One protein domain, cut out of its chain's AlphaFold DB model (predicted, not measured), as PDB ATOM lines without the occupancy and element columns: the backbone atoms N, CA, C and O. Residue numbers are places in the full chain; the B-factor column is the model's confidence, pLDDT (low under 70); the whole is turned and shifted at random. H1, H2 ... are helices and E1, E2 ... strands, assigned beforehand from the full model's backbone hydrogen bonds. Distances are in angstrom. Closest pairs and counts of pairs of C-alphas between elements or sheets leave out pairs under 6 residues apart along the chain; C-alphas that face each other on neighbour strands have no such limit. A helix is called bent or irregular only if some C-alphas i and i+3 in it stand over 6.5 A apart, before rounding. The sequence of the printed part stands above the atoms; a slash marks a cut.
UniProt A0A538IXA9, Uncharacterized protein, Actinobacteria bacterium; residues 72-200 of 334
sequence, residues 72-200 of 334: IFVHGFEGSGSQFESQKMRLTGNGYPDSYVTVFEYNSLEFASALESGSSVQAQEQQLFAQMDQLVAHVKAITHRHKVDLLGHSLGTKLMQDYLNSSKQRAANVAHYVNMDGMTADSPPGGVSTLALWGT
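AT A GLANCE: This is residues 72 to 200 of the 334 residues of an uncharacterized protein of Actinobacteria bacterium (UniProt A0A538IXA9). A twisted sheet of five parallel strands forms the middle layer, with H3 and H4 over one face and H1 over the other, near the E2 and E1 edge. The long helix H3 folds back from H2 in a helical hairpin, and H2 lies beyond the sheet, while little H5 makes a corner after H4. The printed part has 129 residues with five named helices and five named strands, in the order E1 H1 E2 H2 H3 E3 H4 H5 E4 E5; the sheet's order is E2 E1 E3 E4 E5, and the class is mixed, helices and strands. The whole is compact, with a radius of gyration of the C-alphas of 14.1 A and spans of 44 by 33 by 26 A.

HOW THE PARTS SIT: In the sheet, E1, residues 72 to 74, and E3, residues 148 to 153, are parallel neighbours, with N 72 and O 149 2.9 A apart, within hydrogen-bond range. E2, residues 101 to 104, is an edge strand beside E1, with N 104 and O 73 at 2.8 A. E4, residues 174 to 180, is beside E3, with N 178 and O 150 at 2.8 A. E5, residues 193 to 197, is the other edge strand, with N 195 and O 177 at 2.9 A. H3, residues 121 to 143, is on the sheet at a height of 8.9 A, over E1 and E3 and along the strands. H4, residues 155 to 166, is on the same face, also at a height of 8.9 A. H3 and H4 only just touch, with 3 pairs of C-alphas within 8 A, the closest those of Phe 129 and Tyr 163, 6.1 A apart; they are about perpendicular at 84 degrees. H1, residues 81 to 93, is on the opposite face at a height of 8.5 A; it is irregular, C-alphas 83 and 86 being 7.5 A apart. H2, residues 108 to 117, is not on the sheet and forms a hairpin with H3, at a shallow tilt of 32 degrees, opposite ways; the closest C-alphas, of Ala 114 and Val 121, are 5.1 A apart. H5, residues 168 to 172, touches H4 only at the corner, the closest C-alphas being Leu 164 and Ala 171 at 4.9 A. Every O i to N i+4 pair is within hydrogen-bond range in H2, H3, H4 and H5, and 7 of 9 are in H1. E1, H1, E2 and E3, H4 H5, E4 are strand-helix-strand units, parallel neighbour strands with helices between, and E2, H2 H3, E3 is a split one, with E1 between its strands; the three crossovers are right-handed.

IN THESE COORDINATES: E1 begins at C-alpha 72 (-46.643, 4.415, -8.166). H3, 31.9 A long, starts at C-alpha 121 (-64.571, 3.942, -21.346); H1 measures 17.9 A, H4 16.9 A, E3 16.6 A and E4 16.4 A. E5 ends at C-alpha 197 (-38.909, -0.098, -22.016).

THE WHOLE: The two C-alphas farthest apart, those of Gly 95 and Ser 119, are 44.0 A apart. The printed part has no cut. The link from E4 to E5, residues 181 to 192, is long. The mean pLDDT of the printed part is 96.0, and residue 200 is under 70.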
ATOM      1  N   ILE A  72     -45.350   5.081  -7.985       98.88
ATOM      2  CA  ILE A  72     -46.643   4.415  -8.166       98.88
ATOM      3  C   ILE A  72     -46.531   3.465  -9.357       98.88
ATOM      4  O   ILE A  72     -46.290   3.907 -10.482       98.88
ATOM      5  N   PHE A  73     -46.708   2.168  -9.112       98.88
ATOM      6  CA  PHE A  73     -46.808   1.152 -10.159       98.88
ATOM      7  C   PHE A  73     -48.269   0.899 -10.546       98.88
ATOM      8  O   PHE A  73     -49.139   0.848  -9.681       98.88
ATOM      9  N   VAL A  74     -48.536   0.720 -11.839       98.88
ATOM     10  CA  VAL A  74     -49.865   0.446 -12.397       98.88
ATOM     11  C   VAL A  74     -49.803  -0.805 -13.261       98.88
ATOM     12  O   VAL A  74     -49.120  -0.834 -14.291       98.88
ATOM     13  N   HIS A  75     -50.517  -1.839 -12.823       98.56
ATOM     14  CA  HIS A  75     -50.468  -3.165 -13.426       98.56
ATOM     15  C   HIS A  75     -51.255  -3.266 -14.744       98.56
ATOM     16  O   HIS A  75     -52.074  -2.412 -15.099       98.56
ATOM     17  N   GLY A  76     -50.978  -4.342 -15.480       97.44
ATOM     18  CA  GLY A  76     -51.626  -4.670 -16.748       97.44
ATOM     19  C   GLY A  76     -52.927  -5.457 -16.591       97.44
ATOM     20  O   GLY A  76     -53.479  -5.575 -15.496       97.44
ATOM     21  N   PHE A  77     -53.395  -6.004 -17.715       96.62
ATOM     22  CA  PHE A  77     -54.541  -6.909 -17.779       96.62
ATOM     23  C   PHE A  77     -54.272  -8.164 -16.944       96.62
ATOM     24  O   PHE A  77     -53.183  -8.723 -17.038       96.62
ATOM     25  N   GLU A  78     -55.229  -8.536 -16.092       95.50
ATOM     26  CA  GLU A  78     -55.126  -9.645 -15.122       95.50
ATOM     27  C   GLU A  78     -53.902  -9.552 -14.190       95.50
ATOM     28  O   GLU A  78     -53.487 -10.523 -13.561       95.50
ATOM     29  N   GLY A  79     -53.321  -8.355 -14.086       95.06
ATOM     30  CA  GLY A  79     -52.167  -8.074 -13.250       95.06
ATOM     31  C   GLY A  79     -52.536  -7.694 -11.820       95.06
ATOM     32  O   GLY A  79     -53.702  -7.567 -11.457       95.06
ATOM     33  N   SER A  80     -51.500  -7.473 -11.016       97.75
ATOM     34  CA  SER A  80     -51.600  -6.869  -9.684       97.75
ATOM     35  C   SER A  80     -50.240  -6.316  -9.258       97.75
ATOM     36  O   SER A  80     -49.229  -6.481  -9.950       97.75
ATOM     37  N   GLY A  81     -50.184  -5.697  -8.083       95.31
ATOM     38  CA  GLY A  81     -48.959  -5.202  -7.469       95.31
ATOM     39  C   GLY A  81     -47.876  -6.248  -7.220       95.31
ATOM     40  O   GLY A  81     -46.704  -5.875  -7.139       95.31
ATOM     41  N   SER A  82     -48.217  -7.541  -7.170       96.81
ATOM     42  CA  SER A  82     -47.228  -8.617  -6.998       96.81
ATOM     43  C   SER A  82     -46.179  -8.628  -8.115       96.81
ATOM     44  O   SER A  82     -45.008  -8.919  -7.874       96.81
ATOM     45  N   GLN A  83     -46.548  -8.189  -9.324       95.56
ATOM     46  CA  GLN A  83     -45.637  -8.063 -10.468       95.56
ATOM     47  C   GLN A  83     -44.480  -7.084 -10.199       95.56
ATOM     48  O   GLN A  83     -43.432  -7.159 -10.841       95.56
ATOM     49  N   PHE A  84     -44.652  -6.169  -9.242       97.75
ATOM     50  CA  PHE A  84     -43.667  -5.153  -8.888       97.75
ATOM     51  C   PHE A  84     -42.970  -5.415  -7.548       97.75
ATOM     52  O   PHE A  84     -42.087  -4.652  -7.159       97.75
ATOM     53  N   GLU A  85     -43.296  -6.503  -6.848       96.88
ATOM     54  CA  GLU A  85     -42.779  -6.785  -5.504       96.88
ATOM     55  C   GLU A  85     -41.249  -6.894  -5.480       96.88
ATOM     56  O   GLU A  85     -40.580  -6.243  -4.674       96.88
ATOM     57  N   SER A  86     -40.662  -7.615  -6.440       97.75
ATOM     58  CA  SER A  86     -39.200  -7.707  -6.545       97.75
ATOM     59  C   SER A  86     -38.536  -6.356  -6.830       97.75
ATOM     60  O   SER A  86     -37.432  -6.091  -6.358       97.75
ATOM     61  N   GLN A  87     -39.209  -5.465  -7.562       97.75
ATOM     62  CA  GLN A  87     -38.701  -4.122  -7.837       97.75
ATOM     63  C   GLN A  87     -38.824  -3.218  -6.617       97.75
ATOM     64  O   GLN A  87     -37.891  -2.476  -6.313       97.75
ATOM     65  N   LYS A  88     -39.918  -3.344  -5.860       97.06
ATOM     66  CA  LYS A  88     -40.076  -2.698  -4.560       97.06
ATOM     67  C   LYS A  88     -38.950  -3.106  -3.609       97.06
ATOM     68  O   LYS A  88     -38.301  -2.217  -3.066       97.06
ATOM     69  N   MET A  89     -38.628  -4.399  -3.497       97.06
ATOM     70  CA  MET A  89     -37.494  -4.876  -2.686       97.06
ATOM     71  C   MET A  89     -36.151  -4.276  -3.120       97.06
ATOM     72  O   MET A  89     -35.322  -3.916  -2.287       97.06
ATOM     73  N   ARG A  90     -35.916  -4.129  -4.428       97.06
ATOM     74  CA  ARG A  90     -34.685  -3.500  -4.936       97.06
ATOM     75  C   ARG A  90     -34.639  -2.003  -4.643       97.06
ATOM     76  O   ARG A  90     -33.575  -1.487  -4.314       97.06
ATOM     77  N   LEU A  91     -35.763  -1.295  -4.744       95.62
ATOM     78  CA  LEU A  91     -35.841   0.123  -4.388       95.62
ATOM     79  C   LEU A  91     -35.585   0.327  -2.893       95.62
ATOM     80  O   LEU A  91     -34.766   1.170  -2.523       95.62
ATOM     81  N   THR A  92     -36.234  -0.463  -2.036       94.94
ATOM     82  CA  THR A  92     -36.059  -0.369  -0.581       94.94
ATOM     83  C   THR A  92     -34.656  -0.787  -0.150       94.94
ATOM     84  O   THR A  92     -34.032  -0.088   0.651       94.94
ATOM     85  N   GLY A  93     -34.091  -1.827  -0.771       94.50
ATOM     86  CA  GLY A  93     -32.686  -2.211  -0.613       94.50
ATOM     87  C   GLY A  93     -31.698  -1.106  -1.014       94.50
ATOM     88  O   GLY A  93     -30.631  -0.989  -0.419       94.50
ATOM     89  N   ASN A  94     -32.084  -0.235  -1.953       93.88
ATOM     90  CA  ASN A  94     -31.325   0.952  -2.363       93.88
ATOM     91  C   ASN A  94     -31.703   2.232  -1.586       93.88
ATOM     92  O   ASN A  94     -31.343   3.341  -1.985       93.88
ATOM     93  N   GLY A  95     -32.401   2.098  -0.455       92.25
ATOM     94  CA  GLY A  95     -32.640   3.189   0.487       92.25
ATOM     95  C   GLY A  95     -33.934   3.978   0.283       92.25
ATOM     96  O   GLY A  95     -34.108   4.991   0.965       92.25
ATOM     97  N   TYR A  96     -34.846   3.539  -0.593       94.69
ATOM     98  CA  TYR A  96     -36.213   4.073  -0.603       94.69
ATOM     99  C   TYR A  96     -36.958   3.649   0.673       94.69
ATOM    100  O   TYR A  96     -36.909   2.474   1.043       94.69
ATOM    101  N   PRO A  97     -37.692   4.556   1.340       95.69
ATOM    102  CA  PRO A  97     -38.671   4.147   2.339       95.69
ATOM    103  C   PRO A  97     -39.726   3.230   1.713       95.69
ATOM    104  O   PRO A  97     -40.229   3.521   0.628       95.69
ATOM    105  N   ASP A  98     -40.094   2.152   2.404       95.62
ATOM    106  CA  ASP A  98     -41.095   1.194   1.914       95.62
ATOM    107  C   ASP A  98     -42.434   1.865   1.570       95.62
ATOM    108  O   ASP A  98     -42.999   1.633   0.501       95.62
ATOM    109  N   SER A  99     -42.871   2.795   2.426       96.69
ATOM    110  CA  SER A  99     -44.103   3.570   2.252       96.69
ATOM    111  C   SER A  99     -44.096   4.488   1.026       96.69
ATOM    112  O   SER A  99     -45.145   4.999   0.647       96.69
ATOM    113  N   TYR A 100     -42.941   4.719   0.393       97.50
ATOM    114  CA  TYR A 100     -42.843   5.565  -0.799       97.50
ATOM    115  C   TYR A 100     -43.081   4.775  -2.088       97.50
ATOM    116  O   TYR A 100     -43.225   5.392  -3.140       97.50
ATOM    117  N   VAL A 101     -43.111   3.441  -2.037       97.94
ATOM    118  CA  VAL A 101     -43.336   2.580  -3.202       97.94
ATOM    119  C   VAL A 101     -44.695   1.905  -3.058       97.94
ATOM    120  O   VAL A 101     -44.886   1.029  -2.214       97.94
ATOM    121  N   THR A 102     -45.642   2.323  -3.892       98.06
ATOM    122  CA  THR A 102     -47.036   1.874  -3.841       98.06
ATOM    123  C   THR A 102     -47.539   1.419  -5.210       98.06
ATOM    124  O   THR A 102     -46.861   1.565  -6.231       98.06
ATOM    125  N   VAL A 103     -48.740   0.849  -5.223       98.44
ATOM    126  CA  VAL A 103     -49.397   0.293  -6.403       98.44
ATOM    127  C   VAL A 103     -50.789   0.896  -6.534       98.44
ATOM    128  O   VAL A 103     -51.503   1.063  -5.546       98.44
ATOM    129  N   PHE A 104     -51.178   1.207  -7.765       98.75
ATOM    130  CA  PHE A 104     -52.560   1.490  -8.116       98.75
ATOM    131  C   PHE A 104     -53.238   0.203  -8.592       98.75
ATOM    132  O   PHE A 104     -52.999  -0.261  -9.708       98.75
ATOM    133  N   GLU A 105     -54.056  -0.369  -7.713       98.25
ATOM    134  CA  GLU A 105     -54.885  -1.540  -7.998       98.25
ATOM    135  C   GLU A 105     -56.202  -1.102  -8.639       98.25
ATOM    136  O   GLU A 105     -56.859  -0.177  -8.156       98.25
ATOM    137  N   TYR A 106     -56.608  -1.779  -9.709       98.00
ATOM    138  CA  TYR A 106     -57.885  -1.529 -10.372       98.00
ATOM    139  C   TYR A 106     -58.433  -2.800 -11.022       98.00
ATOM    140  O   TYR A 106     -57.709  -3.758 -11.283       98.00
ATOM    141  N   ASN A 107     -59.734  -2.806 -11.323       97.19
ATOM    142  CA  ASN A 107     -60.345  -3.904 -12.063       97.19
ATOM    143  C   ASN A 107     -59.944  -3.835 -13.546       97.19
ATOM    144  O   ASN A 107     -60.610  -3.197 -14.366       97.19
ATOM    145  N   SER A 108     -58.830  -4.484 -13.893       96.25
ATOM    146  CA  SER A 108     -58.307  -4.479 -15.259       96.25
ATOM    147  C   SER A 108     -59.207  -5.211 -16.254       96.25
ATOM    148  O   SER A 108     -59.190  -4.865 -17.432       96.25
ATOM    149  N   LEU A 109     -59.992  -6.197 -15.793       95.62
ATOM    150  CA  LEU A 109     -60.953  -6.919 -16.634       95.62
ATOM    151  C   LEU A 109     -62.065  -5.976 -17.093       95.62
ATOM    152  O   LEU A 109     -62.337  -5.860 -18.281       95.62
ATOM    153  N   GLU A 110     -62.649  -5.232 -16.157       94.69
ATOM    154  CA  GLU A 110     -63.695  -4.254 -16.454       94.69
ATOM    155  C   GLU A 110     -63.182  -3.116 -17.343       94.69
ATOM    156  O   GLU A 110     -63.853  -2.724 -18.299       94.69
ATOM    157  N   PHE A 111     -61.964  -2.624 -17.086       95.19
ATOM    158  CA  PHE A 111     -61.348  -1.617 -17.948       95.19
ATOM    159  C   PHE A 111     -61.106  -2.151 -19.370       95.19
ATOM    160  O   PHE A 111     -61.430  -1.471 -20.345       95.19
ATOM    161  N   ALA A 112     -60.607  -3.381 -19.509       94.25
ATOM    162  CA  ALA A 112     -60.437  -4.032 -20.804       94.25
ATOM    163  C   ALA A 112     -61.774  -4.222 -21.541       94.25
ATOM    164  O   ALA A 112     -61.882  -3.844 -22.707       94.25
ATOM    165  N   SER A 113     -62.817  -4.709 -20.863       92.94
ATOM    166  CA  SER A 113     -64.155  -4.867 -21.451       92.94
ATOM    167  C   SER A 113     -64.780  -3.531 -21.876       92.94
ATOM    168  O   SER A 113     -65.455  -3.444 -22.909       92.94
ATOM    169  N   ALA A 114     -64.538  -2.453 -21.121       92.06
ATOM    170  CA  ALA A 114     -64.945  -1.111 -21.529       92.06
ATOM    171  C   ALA A 114     -64.240  -0.703 -22.833       92.06
ATOM    172  O   ALA A 114     -64.899  -0.250 -23.771       92.06
ATOM    173  N   LEU A 115     -62.922  -0.921 -22.934       91.19
ATOM    174  CA  LEU A 115     -62.157  -0.636 -24.155       91.19
ATOM    175  C   LEU A 115     -62.665  -1.446 -25.358       91.19
ATOM    176  O   LEU A 115     -62.791  -0.885 -26.446       91.19
ATOM    177  N   GLU A 116     -63.005  -2.724 -25.170       90.31
ATOM    178  CA  GLU A 116     -63.565  -3.600 -26.214       90.31
ATOM    179  C   GLU A 116     -64.893  -3.103 -26.758       90.31
ATOM    180  O   GLU A 116     -65.084  -2.971 -27.969       90.31
ATOM    181  N   SER A 117     -65.828  -2.839 -25.848       88.94
ATOM    182  CA  SER A 117     -67.173  -2.416 -26.218       88.94
ATOM    183  C   SER A 117     -67.198  -0.976 -26.745       88.94
ATOM    184  O   SER A 117     -68.140  -0.579 -27.441       88.94
ATOM    185  N   GLY A 118     -66.184  -0.174 -26.396       81.25
ATOM    186  CA  GLY A 118     -66.130   1.271 -26.617       81.25
ATOM    187  C   GLY A 118     -67.209   2.047 -25.856       81.25
ATOM    188  O   GLY A 118     -67.295   3.267 -25.987       81.25
ATOM    189  N   SER A 119     -68.049   1.354 -25.085       77.00
ATOM    190  CA  SER A 119     -69.073   1.944 -24.232       77.00
ATOM    191  C   SER A 119     -68.468   2.166 -22.852       77.00
ATOM    192  O   SER A 119     -67.675   1.359 -22.378       77.00
ATOM    193  N   SER A 120     -68.815   3.275 -22.205       82.06
ATOM    194  CA  SER A 120     -68.420   3.568 -20.818       82.06
ATOM    195  C   SER A 120     -66.923   3.776 -20.540       82.06
ATOM    196  O   SER A 120     -66.600   4.114 -19.408       82.06
ATOM    197  N   VAL A 121     -66.021   3.685 -21.532       90.44
ATOM    198  CA  VAL A 121     -64.571   3.942 -21.346       90.44
ATOM    199  C   VAL A 121     -64.327   5.266 -20.631       90.44
ATOM    200  O   VAL A 121     -63.615   5.303 -19.641       90.44
ATOM    201  N   GLN A 122     -64.981   6.340 -21.077       92.38
ATOM    202  CA  GLN A 122     -64.818   7.675 -20.492       92.38
ATOM    203  C   GLN A 122     -65.299   7.743 -19.039       92.38
ATOM    204  O   GLN A 122     -64.665   8.390 -18.211       92.38
ATOM    205  N   ALA A 123     -66.412   7.077 -18.718       92.06
ATOM    206  CA  ALA A 123     -66.929   7.029 -17.353       92.06
ATOM    207  C   ALA A 123     -65.980   6.236 -16.440       92.06
ATOM    208  O   ALA A 123     -65.660   6.692 -15.342       92.06
ATOM    209  N   GLN A 124     -65.471   5.105 -16.935       94.38
ATOM    210  CA  GLN A 124     -64.504   4.275 -16.225       94.38
ATOM    211  C   GLN A 124     -63.184   5.014 -15.996       94.38
ATOM    212  O   GLN A 124     -62.687   5.067 -14.875       94.38
ATOM    213  N   GLU A 125     -62.636   5.637 -17.041       95.56
ATOM    214  CA  GLU A 125     -61.434   6.469 -16.966       95.56
ATOM    215  C   GLU A 125     -61.622   7.603 -15.959       95.56
ATOM    216  O   GLU A 125     -60.767   7.800 -15.105       95.56
ATOM    217  N   GLN A 126     -62.760   8.304 -15.975       95.88
ATOM    218  CA  GLN A 126     -63.008   9.398 -15.036       95.88
ATOM    219  C   GLN A 126     -62.983   8.926 -13.573       95.88
ATOM    220  O   GLN A 126     -62.409   9.611 -12.721       95.88
ATOM    221  N   GLN A 127     -63.562   7.756 -13.285       97.44
ATOM    222  CA  GLN A 127     -63.513   7.153 -11.954       97.44
ATOM    223  C   GLN A 127     -62.084   6.749 -11.570       97.44
ATOM    224  O   GLN A 127     -61.606   7.127 -10.499       97.44
ATOM    225  N   LEU A 128     -61.381   6.022 -12.442       98.44
ATOM    226  CA  LEU A 128     -60.008   5.572 -12.192       98.44
ATOM    227  C   LEU A 128     -59.044   6.753 -12.036       98.44
ATOM    228  O   LEU A 128     -58.172   6.735 -11.171       98.44
ATOM    229  N   PHE A 129     -59.225   7.820 -12.813       98.75
ATOM    230  CA  PHE A 129     -58.403   9.017 -12.710       98.75
ATOM    231  C   PHE A 129     -58.627   9.756 -11.395       98.75
ATOM    232  O   PHE A 129     -57.659  10.240 -10.820       98.75
ATOM    233  N   ALA A 130     -59.863   9.824 -10.892       98.69
ATOM    234  CA  ALA A 130     -60.132  10.415  -9.584       98.69
ATOM    235  C   ALA A 130     -59.461   9.617  -8.451       98.69
ATOM    236  O   ALA A 130     -58.882  10.208  -7.539       98.69
ATOM    237  N   GLN A 131     -59.474   8.284  -8.533       98.75
ATOM    238  CA  GLN A 131     -58.767   7.422  -7.580       98.75
ATOM    239  C   GLN A 131     -57.242   7.598  -7.682       98.75
ATOM    240  O   GLN A 131     -56.556   7.708  -6.664       98.75
ATOM    241  N   MET A 132     -56.701   7.702  -8.900       98.81
ATOM    242  CA  MET A 132     -55.285   8.005  -9.114       98.81
ATOM    243  C   MET A 132     -54.912   9.385  -8.557       98.81
ATOM    244  O   MET A 132     -53.887   9.518  -7.898       98.81
ATOM    245  N   ASP A 133     -55.753  10.408  -8.746       98.88
ATOM    246  CA  ASP A 133     -55.536  11.751  -8.190       98.88
ATOM    247  C   ASP A 133     -55.425  11.712  -6.655       98.88
ATOM    248  O   ASP A 133     -54.540  12.353  -6.078       98.88
ATOM    249  N   GLN A 134     -56.269  10.915  -5.991       98.81
ATOM    250  CA  GLN A 134     -56.209  10.697  -4.544       98.81
ATOM    251  C   GLN A 134     -54.912   9.994  -4.123       98.81
ATOM    252  O   GLN A 134     -54.253  10.443  -3.181       98.81
ATOM    253  N   LEU A 135     -54.509   8.937  -4.835       98.81
ATOM    254  CA  LEU A 135     -53.266   8.221  -4.548       98.81
ATOM    255  C   LEU A 135     -52.039   9.120  -4.746       98.81
ATOM    256  O   LEU A 135     -51.167   9.181  -3.881       98.81
ATOM    257  N   VAL A 136     -51.991   9.883  -5.837       98.81
ATOM    258  CA  VAL A 136     -50.929  10.861  -6.112       98.81
ATOM    259  C   VAL A 136     -50.861  11.912  -5.004       98.81
ATOM    260  O   VAL A 136     -49.770  12.226  -4.525       98.81
ATOM    261  N   ALA A 137     -52.002  12.447  -4.561       98.75
ATOM    262  CA  ALA A 137     -52.050  13.404  -3.460       98.75
ATOM    263  C   ALA A 137     -51.533  12.796  -2.145       98.75
ATOM    264  O   ALA A 137     -50.711  13.419  -1.469       98.75
ATOM    265  N   HIS A 138     -51.948  11.570  -1.822       98.56
ATOM    266  CA  HIS A 138     -51.481  10.842  -0.643       98.56
ATOM    267  C   HIS A 138     -49.965  10.612  -0.677       98.56
ATOM    268  O   HIS A 138     -49.261  10.974   0.266       98.56
ATOM    269  N   VAL A 139     -49.437  10.096  -1.789       98.50
ATOM    270  CA  VAL A 139     -48.002   9.832  -1.958       98.50
ATOM    271  C   VAL A 139     -47.189  11.127  -1.859       98.50
ATOM    272  O   VAL A 139     -46.156  11.177  -1.190       98.50
ATOM    273  N   LYS A 140     -47.659  12.227  -2.455       98.44
ATOM    274  CA  LYS A 140     -47.025  13.548  -2.298       98.44
ATOM    275  C   LYS A 140     -47.003  14.011  -0.841       98.44
ATOM    276  O   LYS A 140     -45.999  14.579  -0.410       98.44
ATOM    277  N   ALA A 141     -48.079  13.763  -0.093       98.06
ATOM    278  CA  ALA A 141     -48.183  14.142   1.311       98.06
ATOM    279  C   ALA A 141     -47.183  13.377   2.187       98.06
ATOM    280  O   ALA A 141     -46.424  14.012   2.915       98.06
ATOM    281  N   ILE A 142     -47.119  12.045   2.068       97.19
ATOM    282  CA  ILE A 142     -46.205  11.221   2.880       97.19
ATOM    283  C   ILE A 142     -44.734  11.398   2.486       97.19
ATOM    284  O   ILE A 142     -43.851  11.196   3.312       97.19
ATOM    285  N   THR A 143     -44.460  11.780   1.233       96.44
ATOM    286  CA  THR A 143     -43.085  11.998   0.754       96.44
ATOM    287  C   THR A 143     -42.585  13.427   0.948       96.44
ATOM    288  O   THR A 143     -41.382  13.696   0.849       96.44
ATOM    289  N   HIS A 144     -43.502  14.366   1.197       96.25
ATOM    290  CA  HIS A 144     -43.257  15.806   1.145       96.25
ATOM    291  C   HIS A 144     -42.637  16.251  -0.191       96.25
ATOM    292  O   HIS A 144     -41.728  17.085  -0.244       96.25
ATOM    293  N   ARG A 145     -43.108  15.670  -1.303       97.19
ATOM    294  CA  ARG A 145     -42.647  15.998  -2.662       97.19
ATOM    295  C   ARG A 145     -43.787  16.567  -3.490       97.19
ATOM    296  O   ARG A 145     -44.938  16.172  -3.370       97.19
ATOM    297  N   HIS A 146     -43.456  17.485  -4.393       97.62
ATOM    298  CA  HIS A 146     -44.453  18.112  -5.268       97.62
ATOM    299  C   HIS A 146     -44.915  17.208  -6.417       97.62
ATOM    300  O   HIS A 146     -45.945  17.490  -7.029       97.62
ATOM    301  N   LYS A 147     -44.157  16.149  -6.717       98.62
ATOM    302  CA  LYS A 147     -44.409  15.230  -7.826       98.62
ATOM    303  C   LYS A 147     -44.101  13.789  -7.433       98.62
ATOM    304  O   LYS A 147     -43.260  13.575  -6.557       98.62
ATOM    305  N   VAL A 148     -44.713  12.849  -8.143       98.69
ATOM    306  CA  VAL A 148     -44.447  11.403  -8.063       98.69
ATOM    307  C   VAL A 148     -43.760  10.897  -9.333       98.69
ATOM    308  O   VAL A 148     -43.749  11.597 -10.349       98.69
ATOM    309  N   ASP A 149     -43.208   9.691  -9.273       98.81
ATOM    310  CA  ASP A 149     -42.772   8.924 -10.441       98.81
ATOM    311  C   ASP A 149     -43.795   7.807 -10.719       98.81
ATOM    312  O   ASP A 149     -44.266   7.141  -9.796       98.81
ATOM    313  N   LEU A 150     -44.171   7.631 -11.987       98.81
ATOM    314  CA  LEU A 150     -45.269   6.756 -12.402       98.81
ATOM    315  C   LEU A 150     -44.770   5.659 -13.340       98.81
ATOM    316  O   LEU A 150     -44.037   5.939 -14.286       98.81
ATOM    317  N   LEU A 151     -45.161   4.415 -13.090       98.81
ATOM    318  CA  LEU A 151     -44.712   3.249 -13.845       98.81
ATOM    319  C   LEU A 151     -45.939   2.470 -14.323       98.81
ATOM    320  O   LEU A 151     -46.680   1.943 -13.502       98.81
ATOM    321  N   GLY A 152     -46.154   2.384 -15.634       98.50
ATOM    322  CA  GLY A 152     -47.223   1.575 -16.224       98.50
ATOM    323  C   GLY A 152     -46.665   0.317 -16.879       98.50
ATOM    324  O   GLY A 152     -45.636   0.392 -17.549       98.50
ATOM    325  N   HIS A 153     -47.353  -0.816 -16.728       98.38
ATOM    326  CA  HIS A 153     -47.043  -2.068 -17.426       98.38
ATOM    327  C   HIS A 153     -48.216  -2.535 -18.297       98.38
ATOM    328  O   HIS A 153     -49.358  -2.510 -17.833       98.38
ATOM    329  N   SER A 154     -47.953  -2.980 -19.534       96.62
ATOM    330  CA  SER A 154     -48.964  -3.545 -20.447       96.62
ATOM    331  C   SER A 154     -50.227  -2.662 -20.515       96.62
ATOM    332  O   SER A 154     -50.105  -1.469 -20.789       96.62
ATOM    333  N   LEU A 155     -51.433  -3.164 -20.219       97.38
ATOM    334  CA  LEU A 155     -52.675  -2.369 -20.200       97.38
ATOM    335  C   LEU A 155     -52.618  -1.142 -19.267       97.38
ATOM    336  O   LEU A 155     -53.187  -0.101 -19.592       97.38
ATOM    337  N   GLY A 156     -51.877  -1.215 -18.159       98.19
ATOM    338  CA  GLY A 156     -51.675  -0.087 -17.251       98.19
ATOM    339  C   GLY A 156     -51.011   1.106 -17.939       98.19
ATOM    340  O   GLY A 156     -51.257   2.251 -17.568       98.19
ATOM    341  N   THR A 157     -50.236   0.871 -19.004       98.44
ATOM    342  CA  THR A 157     -49.688   1.966 -19.813       98.44
ATOM    343  C   THR A 157     -50.761   2.730 -20.583       98.44
ATOM    344  O   THR A 157     -50.676   3.951 -20.617       98.44
ATOM    345  N   LYS A 158     -51.792   2.072 -21.144       97.06
ATOM    346  CA  LYS A 158     -52.932   2.761 -21.783       97.06
ATOM    347  C   LYS A 158     -53.546   3.725 -20.776       97.06
ATOM    348  O   LYS A 158     -53.524   4.930 -21.004       97.06
ATOM    349  N   LEU A 159     -53.949   3.190 -19.621       98.50
ATOM    350  CA  LEU A 159     -54.597   3.964 -18.566       98.50
ATOM    351  C   LEU A 159     -53.748   5.166 -18.126       98.50
ATOM    352  O   LEU A 159     -54.270   6.267 -17.956       98.50
ATOM    353  N   MET A 160     -52.434   4.985 -17.962       98.69
ATOM    354  CA  MET A 160     -51.543   6.072 -17.546       98.69
ATOM    355  C   MET A 160     -51.285   7.099 -18.641       98.69
ATOM    356  O   MET A 160     -51.211   8.291 -18.346       98.69
ATOM    357  N   GLN A 161     -51.199   6.688 -19.905       98.56
ATOM    358  CA  GLN A 161     -51.103   7.636 -21.010       98.56
ATOM    359  C   GLN A 161     -52.365   8.493 -21.120       98.56
ATOM    360  O   GLN A 161     -52.255   9.711 -21.276       98.56
ATOM    361  N   ASP A 162     -53.552   7.902 -20.975       98.25
ATOM    362  CA  ASP A 162     -54.807   8.659 -20.966       98.25
ATOM    363  C   ASP A 162     -54.886   9.599 -19.760       98.25
ATOM    364  O   ASP A 162     -55.211  10.776 -19.915       98.25
ATOM    365  N   TYR A 163     -54.511   9.118 -18.568       98.75
ATOM    366  CA  TYR A 163     -54.464   9.922 -17.345       98.75
ATOM    367  C   TYR A 163     -53.586  11.166 -17.529       98.75
ATOM    368  O   TYR A 163     -54.028  12.288 -17.264       98.75
ATOM    369  N   LEU A 164     -52.368  10.983 -18.044       98.81
ATOM    370  CA  LEU A 164     -51.407  12.063 -18.277       98.81
ATOM    371  C   LEU A 164     -51.863  13.031 -19.378       98.81
ATOM    372  O   LEU A 164     -51.633  14.234 -19.267       98.81
ATOM    373  N   ASN A 165     -52.533  12.536 -20.419       98.44
ATOM    374  CA  ASN A 165     -53.060  13.369 -21.502       98.44
ATOM    375  C   ASN A 165     -54.385  14.066 -21.147       98.44
ATOM    376  O   ASN A 165     -54.748  15.044 -21.801       98.44
ATOM    377  N   SER A 166     -55.098  13.606 -20.115       98.31
ATOM    378  CA  SER A 166     -56.428  14.122 -19.762       98.31
ATOM    379  C   SER A 166     -56.420  15.576 -19.276       98.31
ATOM    380  O   SER A 166     -57.396  16.297 -19.473       98.31
ATOM    381  N   SER A 167     -55.338  16.035 -18.634       98.12
ATOM    382  CA  SER A 167     -55.190  17.436 -18.229       98.12
ATOM    383  C   SER A 167     -53.741  17.807 -17.911       98.12
ATOM    384  O   SER A 167     -52.959  16.998 -17.407       98.12
ATOM    385  N   LYS A 168     -53.397  19.087 -18.106       98.38
ATOM    386  CA  LYS A 168     -52.084  19.628 -17.713       98.38
ATOM    387  C   LYS A 168     -51.856  19.542 -16.201       98.38
ATOM    388  O   LYS A 168     -50.722  19.387 -15.763       98.38
ATOM    389  N   GLN A 169     -52.922  19.638 -15.412       98.31
ATOM    390  CA  GLN A 169     -52.886  19.570 -13.955       98.31
ATOM    391  C   GLN A 169     -52.436  18.185 -13.474       98.31
ATOM    392  O   GLN A 169     -51.570  18.101 -12.605       98.31
ATOM    393  N   ARG A 170     -52.960  17.108 -14.074       98.62
ATOM    394  CA  ARG A 170     -52.536  15.731 -13.774       98.62
ATOM    395  C   ARG A 170     -51.091  15.485 -14.186       98.62
ATOM    396  O   ARG A 170     -50.289  15.068 -13.354       98.62
ATOM    397  N   ALA A 171     -50.722  15.858 -15.412       98.81
ATOM    398  CA  ALA A 171     -49.340  15.756 -15.882       98.81
ATOM    399  C   ALA A 171     -48.347  16.539 -14.999       98.81
ATOM    400  O   ALA A 171     -47.248  16.065 -14.720       98.81
ATOM    401  N   ALA A 172     -48.735  17.713 -14.486       98.56
ATOM    402  CA  ALA A 172     -47.886  18.525 -13.616       98.56
ATOM    403  C   ALA A 172     -47.534  17.840 -12.281       98.56
ATOM    404  O   ALA A 172     -46.504  18.177 -11.689       98.56
ATOM    405  N   ASN A 173     -48.333  16.868 -11.828       98.69
ATOM    406  CA  ASN A 173     -48.062  16.085 -10.621       98.69
ATOM    407  C   ASN A 173     -47.055  14.945 -10.834       98.69
ATOM    408  O   ASN A 173     -46.632  14.330  -9.856       98.69
ATOM    409  N   VAL A 174     -46.640  14.669 -12.073       98.81
ATOM    410  CA  VAL A 174     -45.733  13.564 -12.399       98.81
ATOM    411  C   VAL A 174     -44.387  14.120 -12.864       98.81
ATOM    412  O   VAL A 174     -44.306  15.066 -13.652       98.81
ATOM    413  N   ALA A 175     -43.302  13.606 -12.285       98.69
ATOM    414  CA  ALA A 175     -41.939  13.992 -12.639       98.69
ATOM    415  C   ALA A 175     -41.426  13.151 -13.810       98.69
ATOM    416  O   ALA A 175     -40.989  13.722 -14.810       98.69
ATOM    417  N   HIS A 176     -41.538  11.828 -13.692       98.81
ATOM    418  CA  HIS A 176     -41.170  10.883 -14.738       98.81
ATOM    419  C   HIS A 176     -42.253   9.824 -14.920       98.81
ATOM    420  O   HIS A 176     -42.917   9.425 -13.961       98.81
ATOM    421  N   TYR A 177     -42.387   9.352 -16.154       98.75
ATOM    422  CA  TYR A 177     -43.236   8.229 -16.516       98.75
ATOM    423  C   TYR A 177     -42.383   7.110 -17.126       98.75
ATOM    424  O   TYR A 177     -41.555   7.362 -18.001       98.75
ATOM    425  N   VAL A 178     -42.567   5.872 -16.673       98.62
ATOM    426  CA  VAL A 178     -41.951   4.689 -17.281       98.62
ATOM    427  C   VAL A 178     -43.041   3.845 -17.922       98.62
ATOM    428  O   VAL A 178     -43.948   3.363 -17.248       98.62
ATOM    429  N   ASN A 179     -42.928   3.657 -19.230       98.00
ATOM    430  CA  ASN A 179     -43.809   2.825 -20.027       98.00
ATOM    431  C   ASN A 179     -43.153   1.459 -20.235       98.00
ATOM    432  O   ASN A 179     -42.194   1.364 -21.001       98.00
ATOM    433  N   MET A 180     -43.642   0.420 -19.565       96.88
ATOM    434  CA  MET A 180     -43.108  -0.937 -19.665       96.88
ATOM    435  C   MET A 180     -44.007  -1.781 -20.559       96.88
ATOM    436  O   MET A 180     -45.142  -2.077 -20.195       96.88
ATOM    437  N   ASP A 181     -43.480  -2.128 -21.728       94.25
ATOM    438  CA  ASP A 181     -44.011  -3.140 -22.642       94.25
ATOM    439  C   ASP A 181     -45.531  -3.069 -22.859       94.25
ATOM    440  O   ASP A 181     -46.292  -3.988 -22.575       94.25
ATOM    441  N   GLY A 182     -45.998  -1.901 -23.299       92.25
ATOM    442  CA  GLY A 182     -47.426  -1.633 -23.444       92.25
ATOM    443  C   GLY A 182     -47.767  -0.740 -24.630       92.25
ATOM    444  O   GLY A 182     -47.196  -0.840 -25.712       92.25
ATOM    445  N   MET A 183     -48.730   0.154 -24.448       90.88
ATOM    446  CA  MET A 183     -49.159   1.089 -25.475       90.88
ATOM    447  C   MET A 183     -48.001   1.989 -25.925       90.88
ATOM    448  O   MET A 183     -47.227   2.502 -25.115       90.88
ATOM    449  N   THR A 184     -47.884   2.197 -27.234       91.88
ATOM    450  CA  THR A 184     -46.962   3.172 -27.824       91.88
ATOM    451  C   THR A 184     -47.601   4.559 -27.862       91.88
ATOM    452  O   THR A 184     -48.819   4.689 -27.952       91.88
ATOM    453  N   ALA A 185     -46.768   5.597 -27.828       88.56
ATOM    454  CA  ALA A 185     -47.183   6.984 -28.009       88.56
ATOM    455  C   ALA A 185     -46.242   7.669 -29.002       88.56
ATOM    456  O   ALA A 185     -45.036   7.421 -28.984       88.56
ATOM    457  N   ASP A 186     -46.774   8.562 -29.838       90.75
ATOM    458  CA  ASP A 186     -45.958   9.328 -30.794       90.75
ATOM    459  C   ASP A 186     -45.218  10.507 -30.123       90.75
ATOM    460  O   ASP A 186     -44.347  11.133 -30.725       90.75
ATOM    461  N   SER A 187     -45.544  10.820 -28.863       94.06
ATOM    462  CA  SER A 187     -44.852  11.815 -28.037       94.06
ATOM    463  C   SER A 187     -44.969  11.467 -26.545       94.06
ATOM    464  O   SER A 187     -45.848  10.679 -26.182       94.06
ATOM    465  N   PRO A 188     -44.115  12.026 -25.665       97.44
ATOM    466  CA  PRO A 188     -44.225  11.797 -24.226       97.44
ATOM    467  C   PRO A 188     -45.611  12.219 -23.683       97.44
ATOM    468  O   PRO A 188     -45.985  13.386 -23.840       97.44
ATOM    469  N   PRO A 189     -46.377  11.312 -23.044       97.62
ATOM    470  CA  PRO A 189     -47.738  11.585 -22.574       97.62
ATOM    471  C   PRO A 189     -47.799  12.780 -21.622       97.62
ATOM    472  O   PRO A 189     -47.011  12.884 -20.680       97.62
ATOM    473  N   GLY A 190     -48.711  13.718 -21.881       97.50
ATOM    474  CA  GLY A 190     -48.846  14.960 -21.115       97.50
ATOM    475  C   GLY A 190     -47.600  15.861 -21.132       97.50
ATOM    476  O   GLY A 190     -47.514  16.790 -20.332       97.50
ATOM    477  N   GLY A 191     -46.616  15.584 -21.998       97.88
ATOM    478  CA  GLY A 191     -45.298  16.225 -21.982       97.88
ATOM    479  C   GLY A 191     -44.397  15.792 -20.816       97.88
ATOM    480  O   GLY A 191     -43.385  16.444 -20.559       97.88
ATOM    481  N   VAL A 192     -44.745  14.722 -20.093       98.44
ATOM    482  CA  VAL A 192     -43.957  14.208 -18.962       98.44
ATOM    483  C   VAL A 192     -42.699  13.503 -19.469       98.44
ATOM    484  O   VAL A 192     -42.748  12.752 -20.441       98.44
ATOM    485  N   SER A 193     -41.558  13.708 -18.799       98.31
ATOM    486  CA  SER A 193     -40.308  13.012 -19.133       98.31
ATOM    487  C   SER A 193     -40.519  11.496 -19.078       98.31
ATOM    488  O   SER A 193     -40.853  10.957 -18.022       98.31
ATOM    489  N   THR A 194     -40.378  10.821 -20.222       98.19
ATOM    490  CA  THR A 194     -40.813   9.428 -20.383       98.19
ATOM    491  C   THR A 194     -39.658   8.511 -20.772       98.19
ATOM    492  O   THR A 194     -38.935   8.792 -21.727       98.19
ATOM    493  N   LEU A 195     -39.528   7.389 -20.065       97.75
ATOM    494  CA  LEU A 195     -38.702   6.246 -20.449       97.75
ATOM    495  C   LEU A 195     -39.617   5.130 -20.961       97.75
ATOM    496  O   LEU A 195     -40.505   4.692 -20.239       97.75
ATOM    497  N   ALA A 196     -39.393   4.640 -22.178       95.31
ATOM    498  CA  ALA A 196     -40.106   3.479 -22.706       95.31
ATOM    499  C   ALA A 196     -39.179   2.260 -22.743       95.31
ATOM    500  O   ALA A 196     -38.117   2.300 -23.370       95.31
ATOM    501  N   LEU A 197     -39.588   1.190 -22.067       94.38
ATOM    502  CA  LEU A 197     -38.909  -0.098 -22.016       94.38
ATOM    503  C   LEU A 197     -39.733  -1.106 -22.811       94.38
ATOM    504  O   LEU A 197     -40.942  -1.201 -22.619       94.38
ATOM    505  N   TRP A 198     -39.071  -1.840 -23.698       90.00
ATOM    506  CA  TRP A 198     -39.708  -2.807 -24.585       90.00
ATOM    507  C   TRP A 198     -39.028  -4.151 -24.416       90.00
ATOM    508  O   TRP A 198     -37.798  -4.227 -24.527       90.00
ATOM    509  N   GLY A 199     -39.824  -5.189 -24.185       83.00
ATOM    510  CA  GLY A 199     -39.364  -6.553 -24.331       83.00
ATOM    511  C   GLY A 199     -39.093  -6.844 -25.806       83.00
ATOM    512  O   GLY A 199     -39.760  -6.336 -26.707       83.00
ATOM    513  N   THR A 200     -38.086  -7.662 -26.082       68.62
ATOM    514  CA  THR A 200     -37.985  -8.356 -27.370       68.62
ATOM    515  C   THR A 200     -38.047  -9.843 -27.073       68.62
ATOM    516  O   THR A 200     -37.171 -10.351 -26.372       68.62
TER     517      THR A 200